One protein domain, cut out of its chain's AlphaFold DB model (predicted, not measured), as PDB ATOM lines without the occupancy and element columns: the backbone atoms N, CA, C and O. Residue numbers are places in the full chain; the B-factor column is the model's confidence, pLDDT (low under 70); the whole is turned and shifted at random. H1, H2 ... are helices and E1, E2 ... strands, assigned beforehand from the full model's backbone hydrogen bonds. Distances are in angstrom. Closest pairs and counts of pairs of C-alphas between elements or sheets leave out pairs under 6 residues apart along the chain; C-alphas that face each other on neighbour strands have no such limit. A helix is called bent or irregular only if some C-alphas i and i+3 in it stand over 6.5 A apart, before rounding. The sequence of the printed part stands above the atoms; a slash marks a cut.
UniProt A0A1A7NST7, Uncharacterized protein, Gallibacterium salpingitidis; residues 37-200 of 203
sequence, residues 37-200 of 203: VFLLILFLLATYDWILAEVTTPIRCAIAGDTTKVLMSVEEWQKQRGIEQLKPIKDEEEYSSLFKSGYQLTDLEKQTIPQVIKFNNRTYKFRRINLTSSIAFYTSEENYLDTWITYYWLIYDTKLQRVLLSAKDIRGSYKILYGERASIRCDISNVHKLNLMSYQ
ATOM      1  N   VAL A  37      41.977 -13.289  24.194       88.31
ATOM      2  CA  VAL A  37      43.174 -12.637  23.636       88.31
ATOM      3  C   VAL A  37      43.443 -13.133  22.218       88.31
ATOM      4  O   VAL A  37      43.699 -12.328  21.325       88.31
ATOM      5  N   PHE A  38      43.323 -14.438  21.977       90.44
ATOM      6  CA  PHE A  38      43.493 -15.010  20.645       90.44
ATOM      7  C   PHE A  38      42.442 -14.488  19.654       90.44
ATOM      8  O   PHE A  38      42.791 -14.086  18.546       90.44
ATOM      9  N   LEU A  39      41.172 -14.410  20.061       88.31
ATOM     10  CA  LEU A  39      40.097 -13.839  19.244       88.31
ATOM     11  C   LEU A  39      40.321 -12.352  18.945       88.31
ATOM     12  O   LEU A  39      40.102 -11.927  17.814       88.31
ATOM     13  N   LEU A  40      40.802 -11.572  19.917       88.81
ATOM     14  CA  LEU A  40      41.162 -10.166  19.708       88.81
ATOM     15  C   LEU A  40      42.314 -10.021  18.709       88.81
ATOM     16  O   LEU A  40      42.245  -9.170  17.825       88.81
ATOM     17  N   ILE A  41      43.343 -10.868  18.803       89.38
ATOM     18  CA  ILE A  41      44.455 -10.881  17.844       89.38
ATOM     19  C   ILE A  41      43.950 -11.243  16.446       89.38
ATOM     20  O   ILE A  41      44.288 -10.556  15.485       89.38
ATOM     21  N   LEU A  42      43.112 -12.274  16.314       87.31
ATOM     22  CA  LEU A  42      42.527 -12.653  15.025       87.31
ATOM     23  C   LEU A  42      41.662 -11.536  14.436       87.31
ATOM     24  O   LEU A  42      41.758 -11.257  13.243       87.31
ATOM     25  N   PHE A  43      40.852 -10.874  15.263       87.00
ATOM     26  CA  PHE A  43      40.045  -9.736  14.838       87.00
ATOM     27  C   PHE A  43      40.922  -8.572  14.364       87.00
ATOM     28  O   PHE A  43      40.668  -8.014  13.297       87.00
ATOM     29  N   LEU A  44      41.981  -8.241  15.109       86.38
ATOM     30  CA  LEU A  44      42.941  -7.211  14.717       86.38
ATOM     31  C   LEU A  44      43.628  -7.565  13.402       86.38
ATOM     32  O   LEU A  44      43.683  -6.719  12.524       86.38
ATOM     33  N   LEU A  45      44.087  -8.804  13.218       85.06
ATOM     34  CA  LEU A  45      44.699  -9.241  11.959       85.06
ATOM     35  C   LEU A  45      43.719  -9.155  10.782       85.06
ATOM     36  O   LEU A  45      44.100  -8.718   9.701       85.06
ATOM     37  N   ALA A  46      42.454  -9.527  10.991       84.00
ATOM     38  CA  ALA A  46      41.425  -9.470   9.953       84.00
ATOM     39  C   ALA A  46      41.001  -8.035   9.595       84.00
ATOM     40  O   ALA A  46      40.582  -7.784   8.468       84.00
ATOM     41  N   THR A  47      41.106  -7.096  10.539       87.06
ATOM     42  CA  THR A  47      40.689  -5.693  10.366       87.06
ATOM     43  C   THR A  47      41.856  -4.721  10.203       87.06
ATOM     44  O   THR A  47      41.629  -3.534   9.974       87.06
ATOM     45  N   TYR A  48      43.096  -5.210  10.269       88.12
ATOM     46  CA  TYR A  48      44.306  -4.391  10.286       88.12
ATOM     47  C   TYR A  48      44.388  -3.451   9.083       88.12
ATOM     48  O   TYR A  48      44.545  -2.245   9.258       88.12
ATOM     49  N   ASP A  49      44.215  -3.984   7.870       87.69
ATOM     50  CA  ASP A  49      44.290  -3.194   6.637       87.69
ATOM     51  C   ASP A  49      43.212  -2.109   6.589       87.69
ATOM     52  O   ASP A  49      43.467  -1.004   6.109       87.69
ATOM     53  N   TRP A  50      42.014  -2.410   7.101       90.31
ATOM     54  CA  TRP A  50      40.919  -1.446   7.173       90.31
ATOM     55  C   TRP A  50      41.247  -0.317   8.147       90.31
ATOM     56  O   TRP A  50      41.210   0.843   7.749       90.31
ATOM     57  N   ILE A  51      41.645  -0.646   9.381       89.88
ATOM     58  CA  ILE A  51      42.032   0.348  10.393       89.88
ATOM     59  C   ILE A  51      43.190   1.206   9.871       89.88
ATOM     60  O   ILE A  51      43.168   2.432   9.985       89.88
ATOM     61  N   LEU A  52      44.192   0.574   9.253       91.31
ATOM     62  CA  LEU A  52      45.336   1.272   8.687       91.31
ATOM     63  C   LEU A  52      44.904   2.220   7.561       91.31
ATOM     64  O   LEU A  52      45.329   3.376   7.551       91.31
ATOM     65  N   ALA A  53      44.058   1.772   6.630       92.38
ATOM     66  CA  ALA A  53      43.535   2.610   5.555       92.38
ATOM     67  C   ALA A  53      42.705   3.783   6.097       92.38
ATOM     68  O   ALA A  53      42.930   4.917   5.676       92.38
ATOM     69  N   GLU A  54      41.804   3.531   7.045       92.31
ATOM     70  CA  GLU A  54      40.905   4.525   7.637       92.31
ATOM     71  C   GLU A  54      41.677   5.630   8.369       92.31
ATOM     72  O   GLU A  54      41.438   6.814   8.155       92.31
ATOM     73  N   VAL A  55      42.669   5.258   9.183       92.44
ATOM     74  CA  VAL A  55      43.434   6.216   9.995       92.44
ATOM     75  C   VAL A  55      44.472   6.965   9.159       92.44
ATOM     76  O   VAL A  55      44.653   8.174   9.309       92.44
ATOM     77  N   THR A  56      45.189   6.270   8.270       93.12
ATOM     78  CA  THR A  56      46.330   6.880   7.564       93.12
ATOM     79  C   THR A  56      45.927   7.662   6.318       93.12
ATOM     80  O   THR A  56      46.649   8.583   5.929       93.12
ATOM     81  N   THR A  57      44.794   7.345   5.682       93.50
ATOM     82  CA  THR A  57      44.386   8.022   4.439       93.50
ATOM     83  C   THR A  57      44.109   9.510   4.648       93.50
ATOM     84  O   THR A  57      44.737  10.294   3.935       93.50
ATOM     85  N   PRO A  58      43.296   9.946   5.634       91.88
ATOM     86  CA  PRO A  58      43.055  11.369   5.880       91.88
ATOM     87  C   PRO A  58      44.344  12.151   6.161       91.88
ATOM     88  O   PRO A  58      44.539  13.239   5.623       91.88
ATOM     89  N   ILE A  59      45.278  11.563   6.918       92.88
ATOM     90  CA  ILE A  59      46.590  12.166   7.205       92.88
ATOM     91  C   ILE A  59      47.387  12.356   5.908       92.88
ATOM     92  O   ILE A  59      47.906  13.439   5.639       92.88
ATOM     93  N   ARG A  60      47.460  11.321   5.061       92.12
ATOM     94  CA  ARG A  60      48.159  11.393   3.767       92.12
ATOM     95  C   ARG A  60      47.500  12.395   2.817       92.12
ATOM     96  O   ARG A  60      48.216  13.090   2.097       92.12
ATOM     97  N   CYS A  61      46.171  12.493   2.828       91.81
ATOM     98  CA  CYS A  61      45.418  13.495   2.078       91.81
ATOM     99  C   CYS A  61      45.755  14.915   2.552       91.81
ATOM    100  O   CYS A  61      46.070  15.767   1.726       91.81
ATOM    101  N   ALA A  62      45.771  15.156   3.867       91.25
ATOM    102  CA  ALA A  62      46.107  16.456   4.445       91.25
ATOM    103  C   ALA A  62      47.546  16.889   4.120       91.25
ATOM    104  O   ALA A  62      47.776  18.041   3.767       91.25
ATOM    105  N   ILE A  63      48.506  15.956   4.169       91.38
ATOM    106  CA  ILE A  63      49.906  16.218   3.795       91.38
ATOM    107  C   ILE A  63      50.030  16.551   2.304       91.38
ATOM    108  O   ILE A  63      50.825  17.406   1.922       91.38
ATOM    109  N   ALA A  64      49.284  15.853   1.446       89.81
ATOM    110  CA  ALA A  64      49.339  16.093   0.009       89.81
ATOM    111  C   ALA A  64      48.661  17.405  -0.401       89.81
ATOM    112  O   ALA A  64      49.139  18.053  -1.331       89.81
ATOM    113  N   GLY A  65      47.573  17.780   0.276       88.88
ATOM    114  CA  GLY A  65      46.801  18.984  -0.012       88.88
ATOM    115  C   GLY A  65      46.254  19.018  -1.445       88.88
ATOM    116  O   GLY A  65      45.938  17.984  -2.049       88.88
ATOM    117  N   ASP A  66      46.156  20.227  -2.002       90.44
ATOM    118  CA  ASP A  66      45.838  20.413  -3.415       90.44
ATOM    119  C   ASP A  66      47.074  20.142  -4.273       90.44
ATOM    120  O   ASP A  66      48.078  20.853  -4.231       90.44
ATOM    121  N   THR A  67      46.982  19.090  -5.075       92.56
ATOM    122  CA  THR A  67      48.063  18.671  -5.974       92.56
ATOM    123  C   THR A  67      47.751  18.966  -7.435       92.56
ATOM    124  O   THR A  67      48.514  18.563  -8.317       92.56
ATOM    125  N   THR A  68      46.629  19.635  -7.700       94.62
ATOM    126  CA  THR A  68      46.196  19.982  -9.046       94.62
ATOM    127  C   THR A  68      47.110  21.075  -9.583       94.62
ATOM    128  O   THR A  68      47.269  22.129  -8.973       94.62
ATOM    129  N   LYS A  69      47.737  20.833 -10.732       95.94
ATOM    130  CA  LYS A  69      48.635  21.785 -11.386       95.94
ATOM    131  C   LYS A  69      48.149  22.065 -12.792       95.94
ATOM    132  O   LYS A  69      47.988  21.136 -13.586       95.94
ATOM    133  N   VAL A  70      47.997  23.351 -13.089       96.88
ATOM    134  CA  VAL A  70      47.835  23.864 -14.447       96.88
ATOM    135  C   VAL A  70      49.230  24.028 -15.037       96.88
ATOM    136  O   VAL A  70      50.027  24.818 -14.538       96.88
ATOM    137  N   LEU A  71      49.554  23.218 -16.041       97.12
ATOM    138  CA  LEU A  71      50.858  23.219 -16.712       97.12
ATOM    139  C   LEU A  71      50.828  24.052 -17.996       97.12
ATOM    140  O   LEU A  71      51.856  24.581 -18.405       97.12
ATOM    141  N   MET A  72      49.649  24.187 -18.597       96.62
ATOM    142  CA  MET A  72      49.365  25.089 -19.704       96.62
ATOM    143  C   MET A  72      48.005  25.723 -19.458       96.62
ATOM    144  O   MET A  72      47.039  25.000 -19.234       96.62
ATOM    145  N   SER A  73      47.923  27.051 -19.495       95.19
ATOM    146  CA  SER A  73      46.648  27.766 -19.347       95.19
ATOM    147  C   SER A  73      45.719  27.520 -20.542       95.19
ATOM    148  O   SER A  73      46.165  27.105 -21.614       95.19
ATOM    149  N   VAL A  74      44.423  27.775 -20.364       93.81
ATOM    150  CA  VAL A  74      43.435  27.640 -21.444       93.81
ATOM    151  C   VAL A  74      43.745  28.642 -22.556       93.81
ATOM    152  O   VAL A  74      43.736  28.271 -23.725       93.81
ATOM    153  N   GLU A  75      44.128  29.869 -22.205       93.94
ATOM    154  CA  GLU A  75      44.456  30.930 -23.155       93.94
ATOM    155  C   GLU A  75      45.701  30.584 -23.986       93.94
ATOM    156  O   GLU A  75      45.724  30.768 -25.205       93.94
ATOM    157  N   GLU A  76      46.745  30.047 -23.342       95.81
ATOM    158  CA  GLU A  76      47.947  29.588 -24.045       95.81
ATOM    159  C   GLU A  76      47.624  28.421 -24.982       95.81
ATOM    160  O   GLU A  76      48.054  28.414 -26.139       95.81
ATOM    161  N   TRP A  77      46.848  27.453 -24.494       95.25
ATOM    162  CA  TRP A  77      46.411  26.306 -25.276       95.25
ATOM    163  C   TRP A  77      45.595  26.738 -26.501       95.25
ATOM    164  O   TRP A  77      45.918  26.335 -27.619       95.25
ATOM    165  N   GLN A  78      44.604  27.619 -26.329       94.12
ATOM    166  CA  GLN A  78      43.800  28.172 -27.423       94.12
ATOM    167  C   GLN A  78      44.668  28.858 -28.472       94.12
ATOM    168  O   GLN A  78      44.529  28.583 -29.666       94.12
ATOM    169  N   LYS A  79      45.610  29.700 -28.031       94.75
ATOM    170  CA  LYS A  79      46.538  30.402 -28.921       94.75
ATOM    171  C   LYS A  79      47.404  29.430 -29.722       94.75
ATOM    172  O   LYS A  79      47.588  29.634 -30.917       94.75
ATOM    173  N   GLN A  80      47.920  28.370 -29.094       95.62
ATOM    174  CA  GLN A  80      48.724  27.348 -29.782       95.62
ATOM    175  C   GLN A  80      47.891  26.492 -30.742       95.62
ATOM    176  O   GLN A  80      48.398  26.056 -31.773       95.62
ATOM    177  N   ARG A  81      46.616  26.255 -30.419       92.69
ATOM    178  CA  ARG A  81      45.681  25.493 -31.255       92.69
ATOM    179  C   ARG A  81      45.025  26.318 -32.364       92.69
ATOM    180  O   ARG A  81      44.404  25.718 -33.236       92.69
ATOM    181  N   GLY A  82      45.130  27.648 -32.324       92.50
ATOM    182  CA  GLY A  82      44.387  28.539 -33.218       92.50
ATOM    183  C   GLY A  82      42.872  28.470 -32.996       92.50
ATOM    184  O   GLY A  82      42.113  28.515 -33.957       92.50
ATOM    185  N   ILE A  83      42.430  28.290 -31.746       88.75
ATOM    186  CA  ILE A  83      41.009  28.203 -31.384       88.75
ATOM    187  C   ILE A  83      40.512  29.592 -30.991       88.75
ATOM    188  O   ILE A  83      40.939  30.140 -29.977       88.75
ATOM    189  N   GLU A  84      39.575  30.135 -31.763       83.75
ATOM    190  CA  GLU A  84      38.976  31.448 -31.490       83.75
ATOM    191  C   GLU A  84      37.784  31.372 -30.525       83.75
ATOM    192  O   GLU A  84      37.539  32.310 -29.771       83.75
ATOM    193  N   GLN A  85      37.049  30.255 -30.518       80.69
ATOM    194  CA  GLN A  85      35.856  30.065 -29.688       80.69
ATOM    195  C   GLN A  85      35.897  28.713 -28.976       80.69
ATOM    196  O   GLN A  85      36.166  27.686 -29.595       80.69
ATOM    197  N   LEU A  86      35.617  28.723 -27.671       82.44
ATOM    198  CA  LEU A  86      35.421  27.508 -26.881       82.44
ATOM    199  C   LEU A  86      33.969  27.067 -26.959       82.44
ATOM    200  O   LEU A  86      33.059  27.895 -27.041       82.44
ATOM    201  N   LYS A  87      33.754  25.759 -26.839       82.12
ATOM    202  CA  LYS A  87      32.418  25.196 -26.700       82.12
ATOM    203  C   LYS A  87      32.120  25.012 -25.211       82.12
ATOM    204  O   LYS A  87      32.677  24.086 -24.610       82.12
ATOM    205  N   PRO A  88      31.258  25.855 -24.609       77.50
ATOM    206  CA  PRO A  88      30.891  25.695 -23.211       77.50
ATOM    207  C   PRO A  88      30.202  24.343 -23.022       77.50
ATOM    208  O   PRO A  88      29.356  23.951 -23.827       77.50
ATOM    209  N   ILE A  89      30.580  23.642 -21.961       80.94
ATOM    210  CA  ILE A  89      29.938  22.395 -21.548       80.94
ATOM    211  C   ILE A  89      28.913  22.732 -20.473       80.94
ATOM    212  O   ILE A  89      29.219  23.503 -19.561       80.94
ATOM    213  N   LYS A  90      27.702  22.181 -20.587       73.88
ATOM    214  CA  LYS A  90      26.609  22.484 -19.658       73.88
ATOM    215  C   LYS A  90      26.790  21.814 -18.303       73.88
ATOM    216  O   LYS A  90      26.561  22.458 -17.283       73.88
ATOM    217  N   ASP A  91      27.194  20.547 -18.298       81.81
ATOM    218  CA  ASP A  91      27.290  19.727 -17.091       81.81
ATOM    219  C   ASP A  91      28.289  18.555 -17.232       81.81
ATOM    220  O   ASP A  91      28.875  18.305 -18.290       81.81
ATOM    221  N   GLU A  92      28.525  17.852 -16.120       81.06
ATOM    222  CA  GLU A  92      29.455  16.715 -16.035       81.06
ATOM    223  C   GLU A  92      29.015  15.507 -16.880       81.06
ATOM    224  O   GLU A  92      29.866  14.735 -17.342       81.06
ATOM    225  N   GLU A  93      27.710  15.344 -17.110       85.81
ATOM    226  CA  GLU A  93      27.158  14.248 -17.903       85.81
ATOM    227  C   GLU A  93      27.447  14.468 -19.390       85.81
ATOM    228  O   GLU A  93      28.026  13.587 -20.039       85.81
ATOM    229  N   GLU A  94      27.165  15.674 -19.900       85.75
ATOM    230  CA  GLU A  94      27.551  16.094 -21.246       85.75
ATOM    231  C   GLU A  94      29.054  15.893 -21.428       85.75
ATOM    232  O   GLU A  94      29.461  15.221 -22.377       85.75
ATOM    233  N   TYR A  95      29.884  16.382 -20.499       82.56
ATOM    234  CA  TYR A  95      31.332  16.218 -20.609       82.56
ATOM    235  C   TYR A  95      31.753  14.755 -20.707       82.56
ATOM    236  O   TYR A  95      32.534  14.385 -21.583       82.56
ATOM    237  N   SER A  96      31.245  13.920 -19.802       83.31
ATOM    238  CA  SER A  96      31.633  12.514 -19.707       83.31
ATOM    239  C   SER A  96      31.261  11.740 -20.970       83.31
ATOM    240  O   SER A  96      32.023  10.866 -21.387       83.31
ATOM    241  N   SER A  97      30.151  12.107 -21.618       87.31
ATOM    242  CA  SER A  97      29.693  11.501 -22.874       87.31
ATOM    243  C   SER A  97      30.633  11.746 -24.065       87.31
ATOM    244  O   SER A  97      30.656  10.953 -25.006       87.31
ATOM    245  N   LEU A  98      31.460  12.800 -24.018       87.81
ATOM    246  CA  LEU A  98      32.400  13.140 -25.093       87.81
ATOM    247  C   LEU A  98      33.619  12.208 -25.144       87.81
ATOM    248  O   LEU A  98      34.375  12.234 -26.119       87.81
ATOM    249  N   PHE A  99      33.845  11.402 -24.102       91.12
ATOM    250  CA  PHE A  99      35.042  10.577 -23.983       91.12
ATOM    251  C   PHE A  99      34.816   9.139 -24.436       91.12
ATOM    252  O   PHE A  99      33.941   8.437 -23.938       91.12
ATOM    253  N   LYS A 100      35.722   8.650 -25.285       92.75
ATOM    254  CA  LYS A 100      35.893   7.221 -25.550       92.75
ATOM    255  C   LYS A 100      36.995   6.647 -24.668       92.75
ATOM    256  O   LYS A 100      38.109   7.173 -24.625       92.75
ATOM    257  N   SER A 101      36.703   5.541 -24.001       92.81
ATOM    258  CA  SER A 101      37.687   4.726 -23.285       92.81
ATOM    259  C   SER A 101      38.538   3.899 -24.252       92.81
ATOM    260  O   SER A 101      38.113   3.607 -25.367       92.81
ATOM    261  N   GLY A 102      39.722   3.448 -23.822       85.94
ATOM    262  CA  GLY A 102      40.653   2.700 -24.689       85.94
ATOM    263  C   GLY A 102      40.092   1.440 -25.353       85.94
ATOM    264  O   GLY A 102      40.461   1.135 -26.485       85.94
ATOM    265  N   TYR A 103      39.155   0.744 -24.708       88.44
ATOM    266  CA  TYR A 103      38.497  -0.434 -25.288       88.44
ATOM    267  C   TYR A 103      37.454  -0.086 -26.363       88.44
ATOM    268  O   TYR A 103      37.080  -0.956 -27.140       88.44
ATOM    269  N   GLN A 104      36.998   1.168 -26.421       92.00
ATOM    270  CA  GLN A 104      36.026   1.663 -27.405       92.00
ATOM    271  C   GLN A 104      36.700   2.252 -28.649       92.00
ATOM    272  O   GLN A 104      36.013   2.609 -29.605       92.00
ATOM    273  N   LEU A 105      38.027   2.402 -28.629       91.62
ATOM    274  CA  LEU A 105      38.781   2.909 -29.766       91.62
ATOM    275  C   LEU A 105      38.896   1.840 -30.856       91.62
ATOM    276  O   LEU A 105      39.178   0.670 -30.579       91.62
ATOM    277  N   THR A 106      38.739   2.272 -32.100       93.12
ATOM    278  CA  THR A 106      39.098   1.502 -33.293       93.12
ATOM    279  C   THR A 106      40.607   1.266 -33.343       93.12
ATOM    280  O   THR A 106      41.388   1.977 -32.705       93.12
ATOM    281  N   ASP A 107      41.051   0.287 -34.128       93.38
ATOM    282  CA  ASP A 107      42.483  -0.011 -34.240       93.38
ATOM    283  C   ASP A 107      43.278   1.163 -34.829       93.38
ATOM    284  O   ASP A 107      44.390   1.441 -34.381       93.38
ATOM    285  N   LEU A 108      42.679   1.920 -35.754       92.12
ATOM    286  CA  LEU A 108      43.282   3.132 -36.310       92.12
ATOM    287  C   LEU A 108      43.427   4.246 -35.254       92.12
ATOM    288  O   LEU A 108      44.475   4.885 -35.150       92.12
ATOM    289  N   GLU A 109      42.400   4.467 -34.429       93.31
ATOM    290  CA  GLU A 109      42.469   5.427 -33.317       93.31
ATOM    291  C   GLU A 109      43.543   5.003 -32.293       93.31
ATOM    292  O   GLU A 109      44.327   5.832 -31.833       93.31
ATOM    293  N   LYS A 110      43.659   3.705 -31.978       90.81
ATOM    294  CA  LYS A 110      44.698   3.194 -31.062       90.81
ATOM    295  C   LYS A 110      46.120   3.400 -31.581       90.81
ATOM    296  O   LYS A 110      47.022   3.606 -30.773       90.81
ATOM    297  N   GLN A 111      46.326   3.333 -32.897       89.25
ATOM    298  CA  GLN A 111      47.636   3.561 -33.517       89.25
ATOM    299  C   GLN A 111      48.049   5.036 -33.497       89.25
ATOM    300  O   GLN A 111      49.235   5.341 -33.401       89.25
ATOM    301  N   THR A 112      47.082   5.951 -33.587       89.69
ATOM    302  CA  THR A 112      47.342   7.398 -33.647       89.69
ATOM    303  C   THR A 112      47.452   8.038 -32.266       89.69
ATOM    304  O   THR A 112      48.195   9.003 -32.085       89.69
ATOM    305  N   ILE A 113      46.742   7.503 -31.274       93.50
ATOM    306  CA  ILE A 113      46.774   8.001 -29.900       93.50
ATOM    307  C   ILE A 113      47.890   7.286 -29.134       93.50
ATOM    308  O   ILE A 113      47.865   6.054 -29.044       93.50
ATOM    309  N   PRO A 114      48.842   8.014 -28.518       93.88
ATOM    310  CA  PRO A 114      49.854   7.391 -27.678       93.88
ATOM    311  C   PRO A 114      49.200   6.552 -26.575       93.88
ATOM    312  O   PRO A 114      48.438   7.051 -25.760       93.88
ATOM    313  N   GLN A 115      49.488   5.255 -26.514       94.56
ATOM    314  CA  GLN A 115      48.935   4.410 -25.445       94.56
ATOM    315  C   GLN A 115      49.686   4.600 -24.120       94.56
ATOM    316  O   GLN A 115      49.178   4.293 -23.037       94.56
ATOM    317  N   VAL A 116      50.906   5.128 -24.210       96.25
ATOM    318  CA  VAL A 116      51.797   5.391 -23.089       96.25
ATOM    319  C   VAL A 116      52.524   6.709 -23.328       96.25
ATOM    320  O   VAL A 116      53.034   6.940 -24.422       96.25
ATOM    321  N   ILE A 117      52.618   7.542 -22.293       96.94
ATOM    322  CA  ILE A 117      53.446   8.754 -22.296       96.94
ATOM    323  C   ILE A 117      54.385   8.767 -21.090       96.94
ATOM    324  O   ILE A 117      54.090   8.174 -20.048       96.94
ATOM    325  N   LYS A 118      55.525   9.447 -21.227       96.69
ATOM    326  CA  LYS A 118      56.465   9.696 -20.129       96.69
ATOM    327  C   LYS A 118      56.427  11.169 -19.755       96.69
ATOM    328  O   LYS A 118      56.585  12.025 -20.616       96.69
ATOM    329  N   PHE A 119      56.253  11.453 -18.473       96.12
ATOM    330  CA  PHE A 119      56.249  12.814 -17.948       96.12
ATOM    331  C   PHE A 119      56.813  12.813 -16.530       96.12
ATOM    332  O   PHE A 119      56.466  11.939 -15.739       96.12
ATOM    333  N   ASN A 120      57.707  13.755 -16.214       94.31
ATOM    334  CA  ASN A 120      58.378  13.855 -14.908       94.31
ATOM    335  C   ASN A 120      58.905  12.506 -14.383       94.31
ATOM    336  O   ASN A 120      58.632  12.109 -13.253       94.31
ATOM    337  N   ASN A 121      59.638  11.786 -15.239       94.31
ATOM    338  CA  ASN A 121      60.223  10.472 -14.948       94.31
ATOM    339  C   ASN A 121      59.211   9.368 -14.565       94.31
ATOM    340  O   ASN A 121      59.581   8.352 -13.981       94.31
ATOM    341  N   ARG A 122      57.929   9.544 -14.905       95.81
ATOM    342  CA  ARG A 122      56.862   8.569 -14.669       95.81
ATOM    343  C   ARG A 122      56.194   8.166 -15.978       95.81
ATOM    344  O   ARG A 122      55.985   8.985 -16.871       95.81
ATOM    345  N   THR A 123      55.847   6.887 -16.070       97.56
ATOM    346  CA  THR A 123      55.114   6.315 -17.201       97.56
ATOM    347  C   THR A 123      53.621   6.345 -16.910       97.56
ATOM    348  O   THR A 123      53.175   5.806 -15.893       97.56
ATOM    349  N   TYR A 124      52.849   6.939 -17.815       97.94
ATOM    350  CA  TYR A 124      51.401   7.029 -17.722       97.94
ATOM    351  C   TYR A 124      50.742   6.244 -18.851       97.94
ATOM    352  O   TYR A 124      51.162   6.323 -20.003       97.94
ATOM    353  N   LYS A 125      49.695   5.499 -18.509       97.25
ATOM    354  CA  LYS A 125      48.886   4.695 -19.422       97.25
ATOM    355  C   LYS A 125      47.639   5.457 -19.832       97.25
ATOM    356  O   LYS A 125      47.006   6.112 -19.000       97.25
ATOM    357  N   PHE A 126      47.288   5.336 -21.102       97.12
ATOM    358  CA  PHE A 126      46.066   5.887 -21.659       97.12
ATOM    359  C   PHE A 126      44.824   5.366 -20.920       97.12
ATOM    360  O   PHE A 126      44.757   4.197 -20.533       97.12
ATOM    361  N   ARG A 127      43.829   6.235 -20.723       95.12
ATOM    362  CA  ARG A 127      42.525   5.873 -20.148       95.12
ATOM    363  C   ARG A 127      41.386   6.151 -21.114       95.12
ATOM    364  O   ARG A 127      40.647   5.234 -21.469       95.12
ATOM    365  N   ARG A 128      41.239   7.416 -21.503       95.06
ATOM    366  CA  ARG A 128      40.129   7.898 -22.327       95.06
ATOM    367  C   ARG A 128      40.514   9.157 -23.092       95.06
ATOM    368  O   ARG A 128      41.439   9.853 -22.686       95.06
ATOM    369  N   ILE A 129      39.795   9.463 -24.163       95.38
ATOM    370  CA  ILE A 129      40.023  10.640 -25.007       95.38
ATOM    371  C   ILE A 129      38.708  11.241 -25.483       95.38
ATOM    372  O   ILE A 129      37.790  10.507 -25.842       95.38
ATOM    373  N   ASN A 130      38.644  12.565 -25.537       93.62
ATOM    374  CA  ASN A 130      37.683  13.280 -26.360       93.62
ATOM    375  C   ASN A 130      38.320  13.461 -27.740       93.62
ATOM    376  O   ASN A 130      39.287  14.208 -27.895       93.62
ATOM    377  N   LEU A 131      37.824  12.724 -28.733       90.62
ATOM    378  CA  LEU A 131      38.402  12.727 -30.080       90.62
ATOM    379  C   LEU A 131      38.228  14.075 -30.785       90.62
ATOM    380  O   LEU A 131      39.122  14.485 -31.524       90.62
ATOM    381  N   THR A 132      37.125  14.774 -30.512       89.19
ATOM    382  CA  THR A 132      36.817  16.087 -31.089       89.19
ATOM    383  C   THR A 132      37.861  17.112 -30.665       89.19
ATOM    384  O   THR A 132      38.530  17.711 -31.509       89.19
ATOM    385  N   SER A 133      38.084  17.248 -29.356       90.12
ATOM    386  CA  SER A 133      39.068  18.202 -28.839       90.12
ATOM    387  C   SER A 133      40.510  17.677 -28.900       90.12
ATOM    388  O   SER A 133      41.470  18.456 -28.881       90.12
ATOM    389  N   SER A 134      40.671  16.358 -29.059       93.50
ATOM    390  CA  SER A 134      41.948  15.636 -28.981       93.50
ATOM    391  C   SER A 134      42.606  15.745 -27.599       93.50
ATOM    392  O   SER A 134      43.830  15.761 -27.472       93.50
ATOM    393  N   ILE A 135      41.777  15.826 -26.555       94.88
ATOM    394  CA  ILE A 135      42.211  15.855 -25.159       94.88
ATOM    395  C   ILE A 135      42.067  14.465 -24.551       94.88
ATOM    396  O   ILE A 135      40.981  13.884 -24.511       94.88
ATOM    397  N   ALA A 136      43.180  13.925 -24.068       96.00
ATOM    398  CA  ALA A 136      43.299  12.584 -23.527       96.00
ATOM    399  C   ALA A 136      43.648  12.593 -22.037       96.00
ATOM    400  O   ALA A 136      44.395  13.434 -21.542       96.00
ATOM    401  N   PHE A 137      43.133  11.592 -21.336       96.38
ATOM    402  CA  PHE A 137      43.418  11.305 -19.944       96.38
ATOM    403  C   PHE A 137      44.390  10.142 -19.864       96.38
ATOM    404  O   PHE A 137      44.145   9.068 -20.424       96.38
ATOM    405  N   TYR A 138      45.445  10.335 -19.086       97.50
ATOM    406  CA  TYR A 138      46.390   9.287 -18.747       97.50
ATOM    407  C   TYR A 138      46.489   9.138 -17.237       97.50
ATOM    408  O   TYR A 138      46.314  10.100 -16.487       97.50
ATOM    409  N   THR A 139      46.804   7.929 -16.786       97.00
ATOM    410  CA  THR A 139      47.055   7.669 -15.373       97.00
ATOM    411  C   THR A 139      48.313   6.852 -15.150       97.00
ATOM    412  O   THR A 139      48.719   6.051 -15.989       97.00
ATOM    413  N   SER A 140      48.902   7.020 -13.983       97.31
ATOM    414  CA  SER A 140      49.936   6.153 -13.450       97.31
ATOM    415  C   SER A 140      49.568   5.822 -12.012       97.31
ATOM    416  O   SER A 140      48.962   6.643 -11.327       97.31
ATOM    417  N   GLU A 141      49.903   4.624 -11.563       95.31
ATOM    418  CA  GLU A 141      49.547   4.140 -10.235       95.31
ATOM    419  C   GLU A 141      50.820   3.782  -9.476       95.31
ATOM    420  O   GLU A 141      51.706   3.115 -10.011       95.31
ATOM    421  N   GLU A 142      50.896   4.229  -8.229       94.62
ATOM    422  CA  GLU A 142      51.805   3.682  -7.232       94.62
ATOM    423  C   GLU A 142      50.989   2.997  -6.160       94.62
ATOM    424  O   GLU A 142      50.094   3.600  -5.571       94.62
ATOM    425  N   ASN A 143      51.330   1.747  -5.895       92.25
ATOM    426  CA  ASN A 143      50.691   0.948  -4.876       92.25
ATOM    427  C   ASN A 143      51.771   0.470  -3.902       92.25
ATOM    428  O   ASN A 143      52.754  -0.151  -4.310       92.25
ATOM    429  N   TYR A 144      51.586   0.793  -2.625       88.75
ATOM    430  CA  TYR A 144      52.423   0.317  -1.537       88.75
ATOM    431  C   TYR A 144      51.590  -0.506  -0.554       88.75
ATOM    432  O   TYR A 144      50.564  -0.039  -0.052       88.75
ATOM    433  N   LEU A 145      52.060  -1.730  -0.285       86.12
ATOM    434  CA  LEU A 145      51.424  -2.720   0.594       86.12
ATOM    435  C   LEU A 145      49.958  -3.032   0.262       86.12
ATOM    436  O   LEU A 145      49.236  -3.502   1.128       86.12
ATOM    437  N   ASP A 146      49.484  -2.759  -0.958       83.56
ATOM    438  CA  ASP A 146      48.070  -2.907  -1.342       83.56
ATOM    439  C   ASP A 146      47.064  -2.051  -0.548       83.56
ATOM    440  O   ASP A 146      45.867  -2.048  -0.864       83.56
ATOM    441  N   THR A 147      47.554  -1.273   0.418       87.62
ATOM    442  CA  THR A 147      46.782  -0.357   1.255       87.62
ATOM    443  C   THR A 147      46.886   1.074   0.763       87.62
ATOM    444  O   THR A 147      45.909   1.818   0.772       87.62
ATOM    445  N   TRP A 148      48.071   1.494   0.328       92.75
ATOM    446  CA  TRP A 148      48.353   2.883  -0.003       92.75
ATOM    447  C   TRP A 148      48.488   3.054  -1.501       92.75
ATOM    448  O   TRP A 148      49.562   2.875  -2.075       92.75
ATOM    449  N   ILE A 149      47.390   3.469  -2.121       93.69
ATOM    450  CA  ILE A 149      47.335   3.682  -3.560       93.69
ATOM    451  C   ILE A 149      47.434   5.177  -3.841       93.69
ATOM    452  O   ILE A 149      46.798   6.007  -3.191       93.69
ATOM    453  N   THR A 150      48.267   5.531  -4.807       94.38
ATOM    454  CA  THR A 150      48.402   6.885  -5.322       94.38
ATOM    455  C   THR A 150      48.194   6.852  -6.825       94.38
ATOM    456  O   THR A 150      48.978   6.247  -7.553       94.38
ATOM    457  N   TYR A 151      47.167   7.549  -7.293       94.69
ATOM    458  CA  TYR A 151      46.935   7.761  -8.711       94.69
ATOM    459  C   TYR A 151      47.492   9.110  -9.135       94.69
ATOM    460  O   TYR A 151      47.153  10.150  -8.578       94.69
ATOM    461  N   TYR A 152      48.311   9.101 -10.171       96.56
ATOM    462  CA  TYR A 152      48.763  10.297 -10.856       96.56
ATOM    463  C   TYR A 152      47.954  10.433 -12.135       96.56
ATOM    464  O   TYR A 152      47.883   9.491 -12.921       96.56
ATOM    465  N   TRP A 153      47.369  11.598 -12.359       96.94
ATOM    466  CA  TRP A 153      46.522  11.885 -13.509       96.94
ATOM    467  C   TRP A 153      47.158  12.964 -14.365       96.94
ATOM    468  O   TRP A 153      47.688  13.935 -13.829       96.94
ATOM    469  N   LEU A 154      47.082  12.792 -15.683       97.50
ATOM    470  CA  LEU A 154      47.469  13.800 -16.661       97.50
ATOM    471  C   LEU A 154      46.339  14.032 -17.649       97.50
ATOM    472  O   LEU A 154      45.751  13.077 -18.162       97.50
ATOM    473  N   ILE A 155      46.118  15.305 -17.949       97.00
ATOM    474  CA  ILE A 155      45.340  15.758 -19.093       97.00
ATOM    475  C   ILE A 155      46.335  16.173 -20.163       97.00
ATOM    476  O   ILE A 155      47.241  16.964 -19.899       97.00
ATOM    477  N   TYR A 156      46.196  15.608 -21.350       97.19
ATOM    478  CA  TYR A 156      47.188  15.689 -22.407       97.19
ATOM    479  C   TYR A 156      46.528  16.024 -23.735       97.19
ATOM    480  O   TYR A 156      45.567  15.373 -24.139       97.19
ATOM    481  N   ASP A 157      47.073  17.012 -24.429       96.25
ATOM    482  CA  ASP A 157      46.683  17.341 -25.790       96.25
ATOM    483  C   ASP A 157      47.449  16.450 -26.770       96.25
ATOM    484  O   ASP A 157      48.674  16.546 -26.881       96.25
ATOM    485  N   THR A 158      46.744  15.584 -27.498       95.00
ATOM    486  CA  THR A 158      47.387  14.662 -28.441       95.00
ATOM    487  C   THR A 158      47.834  15.327 -29.743       95.00
ATOM    488  O   THR A 158      48.719  14.782 -30.398       95.00
ATOM    489  N   LYS A 159      47.296  16.502 -30.102       94.19
ATOM    490  CA  LYS A 159      47.731  17.268 -31.283       94.19
ATOM    491  C   LYS A 159      48.976  18.097 -30.994       94.19
ATOM    492  O   LYS A 159      49.918  18.058 -31.775       94.19
ATOM    493  N   LEU A 160      48.994  18.822 -29.873       95.44
ATOM    494  CA  LEU A 160      50.169  19.601 -29.453       95.44
ATOM    495  C   LEU A 160      51.259  18.735 -28.823       95.44
ATOM    496  O   LEU A 160      52.388  19.194 -28.673       95.44
ATOM    497  N   GLN A 161      50.913  17.510 -28.430       95.25
ATOM    498  CA  GLN A 161      51.775  16.595 -27.694       95.25
ATOM    499  C   GLN A 161      52.297  17.195 -26.379       95.25
ATOM    500  O   GLN A 161      53.475  17.088 -26.033       95.25
ATOM    501  N   ARG A 162      51.407  17.866 -25.639       96.00
ATOM    502  CA  ARG A 162      51.741  18.591 -24.407       96.00
ATOM    503  C   ARG A 162      50.795  18.236 -23.273       96.00
ATOM    504  O   ARG A 162      49.601  18.021 -23.470       96.00
ATOM    505  N   VAL A 163      51.345  18.190 -22.063       97.31
ATOM    506  CA  VAL A 163      50.560  18.020 -20.839       97.31
ATOM    507  C   VAL A 163      49.940  19.364 -20.469       97.31
ATOM    508  O   VAL A 163      50.649  20.360 -20.355       97.31
ATOM    509  N   LEU A 164      48.627  19.371 -20.265       97.38
ATOM    510  CA  LEU A 164      47.849  20.561 -19.928       97.38
ATOM    511  C   LEU A 164      47.664  20.692 -18.421       97.38
ATOM    512  O   LEU A 164      47.937  21.736 -17.837       97.38
ATOM    513  N   LEU A 165      47.234  19.602 -17.786       97.50
ATOM    514  CA  LEU A 165      46.922  19.558 -16.365       97.50
ATOM    515  C   LEU A 165      47.490  18.282 -15.743       97.50
ATOM    516  O   LEU A 165      47.618  17.250 -16.408       97.50
ATOM    517  N   SER A 166      47.783  18.332 -14.448       97.19
ATOM    518  CA  SER A 166      48.169  17.152 -13.674       97.19
ATOM    519  C   SER A 166      47.575  17.178 -12.273       97.19
ATOM    520  O   SER A 166      47.354  18.251 -11.720       97.19
ATOM    521  N   ALA A 167      47.326  16.008 -11.692       96.31
ATOM    522  CA  ALA A 167      46.918  15.885 -10.296       96.31
ATOM    523  C   ALA A 167      47.405  14.569  -9.684       96.31
ATOM    524  O   ALA A 167      47.706  13.604 -10.392       96.31
ATOM    525  N   LYS A 168      47.441  14.525  -8.353       94.62
ATOM    526  CA  LYS A 168      47.695  13.331  -7.547       94.62
ATOM    527  C   LYS A 168      46.489  13.058  -6.642       94.62
ATOM    528  O   LYS A 168      46.039  13.918  -5.892       94.62
ATOM    529  N   ASP A 169      45.984  11.836  -6.691       93.19
ATOM    530  CA  ASP A 169      44.871  11.350  -5.876       93.19
ATOM    531  C   ASP A 169      45.377  10.240  -4.968       93.19
ATOM    532  O   ASP A 169      46.028   9.301  -5.429       93.19
ATOM    533  N   ILE A 170      45.103  10.358  -3.675       93.25
ATOM    534  CA  ILE A 170      45.534   9.385  -2.674       93.25
ATOM    535  C   ILE A 170      44.320   8.585  -2.235       93.25
ATOM    536  O   ILE A 170      43.254   9.146  -1.981       93.25
ATOM    537  N   ARG A 171      44.490   7.266  -2.140       92.50
ATOM    538  CA  ARG A 171      43.467   6.352  -1.642       92.50
ATOM    539  C   ARG A 171      44.055   5.370  -0.640       92.50
ATOM    540  O   ARG A 171      45.182   4.889  -0.799       92.50
ATOM    541  N   GLY A 172      43.261   5.086   0.378       92.94
ATOM    542  CA  GLY A 172      43.373   3.884   1.185       92.94
ATOM    543  C   GLY A 172      42.626   2.757   0.496       92.94
ATOM    544  O   GLY A 172      41.596   2.989  -0.132       92.94
ATOM    545  N   SER A 173      43.132   1.542   0.598       92.38
ATOM    546  CA  SER A 173      42.495   0.337   0.088       92.38
ATOM    547  C   SER A 173      42.586  -0.739   1.155       92.38
ATOM    548  O   SER A 173      43.590  -0.843   1.850       92.38
ATOM    549  N   TYR A 174      41.540  -1.535   1.303       90.62
ATOM    550  CA  TYR A 174      41.552  -2.672   2.210       90.62
ATOM    551  C   TYR A 174      40.714  -3.803   1.632       90.62
ATOM    552  O   TYR A 174      39.778  -3.596   0.853       90.62
ATOM    553  N   LYS A 175      41.086  -5.031   1.982       85.38
ATOM    554  CA  LYS A 175      40.343  -6.216   1.567       85.38
ATOM    555  C   LYS A 175      39.145  -6.395   2.489       85.38
ATOM    556  O   LYS A 175      39.291  -6.366   3.707       85.38
ATOM    557  N   ILE A 176      37.976  -6.613   1.902       81.06
ATOM    558  CA  ILE A 176      36.810  -7.096   2.634       81.06
ATOM    559  C   ILE A 176      36.860  -8.626   2.599       81.06
ATOM    560  O   ILE A 176      37.168  -9.215   1.559       81.06
ATOM    561  N   LEU A 177      36.575  -9.282   3.727       70.69
ATOM    562  CA  LEU A 177      36.420 -10.736   3.773       70.69
ATOM    563  C   LEU A 177      35.367 -11.166   2.734       70.69
ATOM    564  O   LEU A 177      34.212 -10.759   2.823       70.69
ATOM    565  N   TYR A 178      35.786 -11.972   1.754       69.19
ATOM    566  CA  TYR A 178      34.958 -12.494   0.652       69.19
ATOM    567  C   TYR A 178      34.397 -11.456  -0.339       69.19
ATOM    568  O   TYR A 178      33.450 -11.757  -1.061       69.19
ATOM    569  N   GLY A 179      34.981 -10.257  -0.412       70.94
ATOM    570  CA  GLY A 179      34.511  -9.189  -1.297       70.94
ATOM    571  C   GLY A 179      35.597  -8.564  -2.169       70.94
ATOM    572  O   GLY A 179      36.786  -8.879  -2.066       70.94
ATOM    573  N   GLU A 180      35.170  -7.635  -3.023       75.94
ATOM    574  CA  GLU A 180      36.083  -6.713  -3.696       75.94
ATOM    575  C   GLU A 180      36.762  -5.784  -2.676       75.94
ATOM    576  O   GLU A 180      36.292  -5.596  -1.549       75.94
ATOM    577  N   ARG A 181      37.904  -5.200  -3.056       81.75
ATOM    578  CA  ARG A 181      38.592  -4.220  -2.207       81.75
ATOM    579  C   ARG A 181      37.707  -2.990  -2.031       81.75
ATOM    580  O   ARG A 181      37.243  -2.417  -3.015       81.75
ATOM    581  N   ALA A 182      37.549  -2.542  -0.793       87.12
ATOM    582  CA  ALA A 182      37.002  -1.222  -0.526       87.12
ATOM    583  C   ALA A 182      38.109  -0.172  -0.550       87.12
ATOM    584  O   ALA A 182      39.290  -0.471  -0.352       87.12
ATOM    585  N   SER A 183      37.715   1.074  -0.814       89.50
ATOM    586  CA  SER A 183      38.635   2.203  -0.871       89.50
ATOM    587  C   SER A 183      38.173   3.346   0.018       89.50
ATOM    588  O   SER A 183      37.026   3.775  -0.102       89.50
ATOM    589  N   ILE A 184      39.097   3.901   0.794       90.44
ATOM    590  CA  ILE A 184      38.944   5.181   1.483       90.44
ATOM    591  C   ILE A 184      39.518   6.269   0.578       90.44
ATOM    592  O   ILE A 184      40.628   6.138   0.054       90.44
ATOM    593  N   ARG A 185      38.747   7.328   0.341       88.75
ATOM    594  CA  ARG A 185      39.135   8.456  -0.518       88.75
ATOM    595  C   ARG A 185      39.323   9.706   0.332       88.75
ATOM    596  O   ARG A 185      38.778   9.788   1.425       88.75
ATOM    597  N   CYS A 186      40.076  10.673  -0.181       88.00
ATOM    598  CA  CYS A 186      40.100  12.009   0.405       88.00
ATOM    599  C   CYS A 186      38.724  12.682   0.258       88.00
ATOM    600  O   CYS A 186      38.091  12.524  -0.789       88.00
ATOM    601  N   ASP A 187      38.323  13.490   1.244       78.25
ATOM    602  CA  ASP A 187      37.082  14.285   1.190       78.25
ATOM    603  C   ASP A 187      37.042  15.204  -0.038       78.25
ATOM    604  O   ASP A 187      36.023  15.340  -0.711       78.25
ATOM    605  N   ILE A 188      38.193  15.797  -0.374       79.38
ATOM    606  CA  ILE A 188      38.386  16.595  -1.584       79.38
ATOM    607  C   ILE A 188      39.216  15.772  -2.567       79.38
ATOM    608  O   ILE A 188      40.415  15.568  -2.372       79.38
ATOM    609  N   SER A 189      38.588  15.300  -3.648       83.00
ATOM    610  CA  SER A 189      39.308  14.577  -4.699       83.00
ATOM    611  C   SER A 189      39.936  15.544  -5.699       83.00
ATOM    612  O   SER A 189      39.246  16.214  -6.473       83.00
ATOM    613  N   ASN A 190      41.269  15.537  -5.759       88.50
ATOM    614  CA  ASN A 190      42.027  16.269  -6.776       88.50
ATOM    615  C   ASN A 190      41.668  15.809  -8.204       88.50
ATOM    616  O   ASN A 190      41.772  16.592  -9.141       88.50
ATOM    617  N   VAL A 191      41.196  14.567  -8.391       87.88
ATOM    618  CA  VAL A 191      40.713  14.080  -9.701       87.88
ATOM    619  C   VAL A 191      39.430  14.772 -10.111       87.88
ATOM    620  O   VAL A 191      39.277  15.123 -11.275       87.88
ATOM    621  N   HIS A 192      38.505  14.966  -9.171       87.94
ATOM    622  CA  HIS A 192      37.263  15.670  -9.461       87.94
ATOM    623  C   HIS A 192      37.560  17.122  -9.851       87.94
ATOM    624  O   HIS A 192      37.124  17.574 -10.907       87.94
ATOM    625  N   LYS A 193      38.426  17.809  -9.094       90.31
ATOM    626  CA  LYS A 193      38.903  19.154  -9.447       90.31
ATOM    627  C   LYS A 193      39.589  19.193 -10.819       90.31
ATOM    628  O   LYS A 193      39.294  20.072 -11.625       90.31
ATOM    629  N   LEU A 194      40.459  18.223 -11.110       92.38
ATOM    630  CA  LEU A 194      41.119  18.083 -12.410       92.38
ATOM    631  C   LEU A 194      40.108  17.892 -13.551       92.38
ATOM    632  O   LEU A 194      40.248  18.522 -14.597       92.38
ATOM    633  N   ASN A 195      39.091  17.044 -13.356       88.75
ATOM    634  CA  ASN A 195      38.018  16.838 -14.328       88.75
ATOM    635  C   ASN A 195      37.286  18.155 -14.598       88.75
ATOM    636  O   ASN A 195      37.186  18.541 -15.757       88.75
ATOM    637  N   LEU A 196      36.864  18.880 -13.561       88.62
ATOM    638  CA  LEU A 196      36.184  20.170 -13.720       88.62
ATOM    639  C   LEU A 196      37.048  21.190 -14.477       88.62
ATOM    640  O   LEU A 196      36.568  21.847 -15.394       88.62
ATOM    641  N   MET A 197      38.343  21.285 -14.157       91.12
ATOM    642  CA  MET A 197      39.268  22.152 -14.900       91.12
ATOM    643  C   MET A 197      39.395  21.736 -16.367       91.12
ATOM    644  O   MET A 197      39.452  22.585 -17.253       91.12
ATOM    645  N   SER A 198      39.405  20.431 -16.647       91.06
ATOM    646  CA  SER A 198      39.536  19.925 -18.014       91.06
ATOM    647  C   SER A 198      38.352  20.289 -18.921       91.06
ATOM    648  O   SER A 198      38.523  20.292 -20.138       91.06
ATOM    649  N   TYR A 199      37.199  20.684 -18.365       89.12
ATOM    650  CA  TYR A 199      36.042  21.146 -19.149       89.12
ATOM    651  C   TYR A 199      36.384  22.398 -19.961       89.12
ATOM    652  O   TYR A 199      35.875  22.602 -21.057       89.12
ATOM    653  N   GLN A 200      37.299  23.224 -19.460       88.69
ATOM    654  CA  GLN A 200      37.700  24.451 -20.143       88.69
ATOM    655  C   GLN A 200      38.514  24.176 -21.421       88.69
ATOM    656  O   GLN A 200      38.621  25.044 -22.281       88.69
TER     657      GLN A 200
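This is residues 37 to 200 of the 203 residues of an uncharacterized protein of Gallibacterium salpingitidis (UniProt A0A1A7NST7). A strongly twisted sheet of antiparallel strands makes a wall, with H1b and H5 over one face, both running along its strands; residues 37 to 45 of H1 stick out as a free arm. The small helices H2, H3 and H4 lie round the end of the sheet far from that arm. The printed part has 164 residues, with five named helices and seven named strands in the order H1 H2 H3 E1 H4 E2 E3 E4 E5 E6 E7 H5, class mixed. E2 to E7 form a meander, each strand the antiparallel neighbour of the one before, and E1 also pairs with E3. The whole is loose, with a radius of gyration of the C-alphas of 19.1 A and spans of 70 by 35 by 34 A.

H1, residues 37 to 64, was assigned as one helix by its hydrogen bonds but is bent, with C-alphas 46 and 49 7.7 A apart; its arms H1a, residues 37 to 46, and H1b, residues 49 to 64, stand at a steep tilt of 51 degrees. H1b is itself irregular, with C-alphas 55 and 58 6.6 A apart. It is on the sheet at a height of 8.2 A, along E6, residues 162 to 175, at 5 degrees on the local plane; their closest C-alphas, of Ala 53 and Gly 172, are 4.6 A apart. H2, residues 74 to 81, only grazes the sheet; H3, residues 92 to 97, and H4, residues 107 to 112, are not on it. E1, residues 99 to 101, and E2, residues 116 to 119, lie on one side of E3, residues 122 to 130, with N 100 to O 129 at 2.8 A and N 124 to O 117 at 2.8 A. On the other side is E4, residues 135 to 144, with N 125 to O 139 at 2.8 A. E5, residues 148 to 157, pairs with E4 through N 150 and O 142, 2.8 A, and with E6 through N 151 and O 169, 2.8 A. E7, residues 181 to 185, pairs with E6 through N 184 and O 172, 2.8 A. H5, residues 190 to 198, is on the same face as H1b, at a height of 8.3 A over E5 and E6. Every O i to N i+4 pair is within hydrogen-bond range in H1a, H2, H3, H4 and H5, and 10 of 12 are in H1b.

H1a begins at C-alpha 37 (43.174, -12.637, 23.636) and is 14.2 A long; H1b is 21.0 A. E3, E4, E5 and E6 measure 23.0 A, 30.1 A, 29.6 A and 37.7 A. H5, 12.1 A, ends at C-alpha 198 (39.536, 19.925, -18.014).

The farthest C-alphas, of Val 37 and Glu 84, are 70.7 A apart. The printed part has no cut and no long link. Mean pLDDT of the printed part is 90.7; residue 178 is under 70.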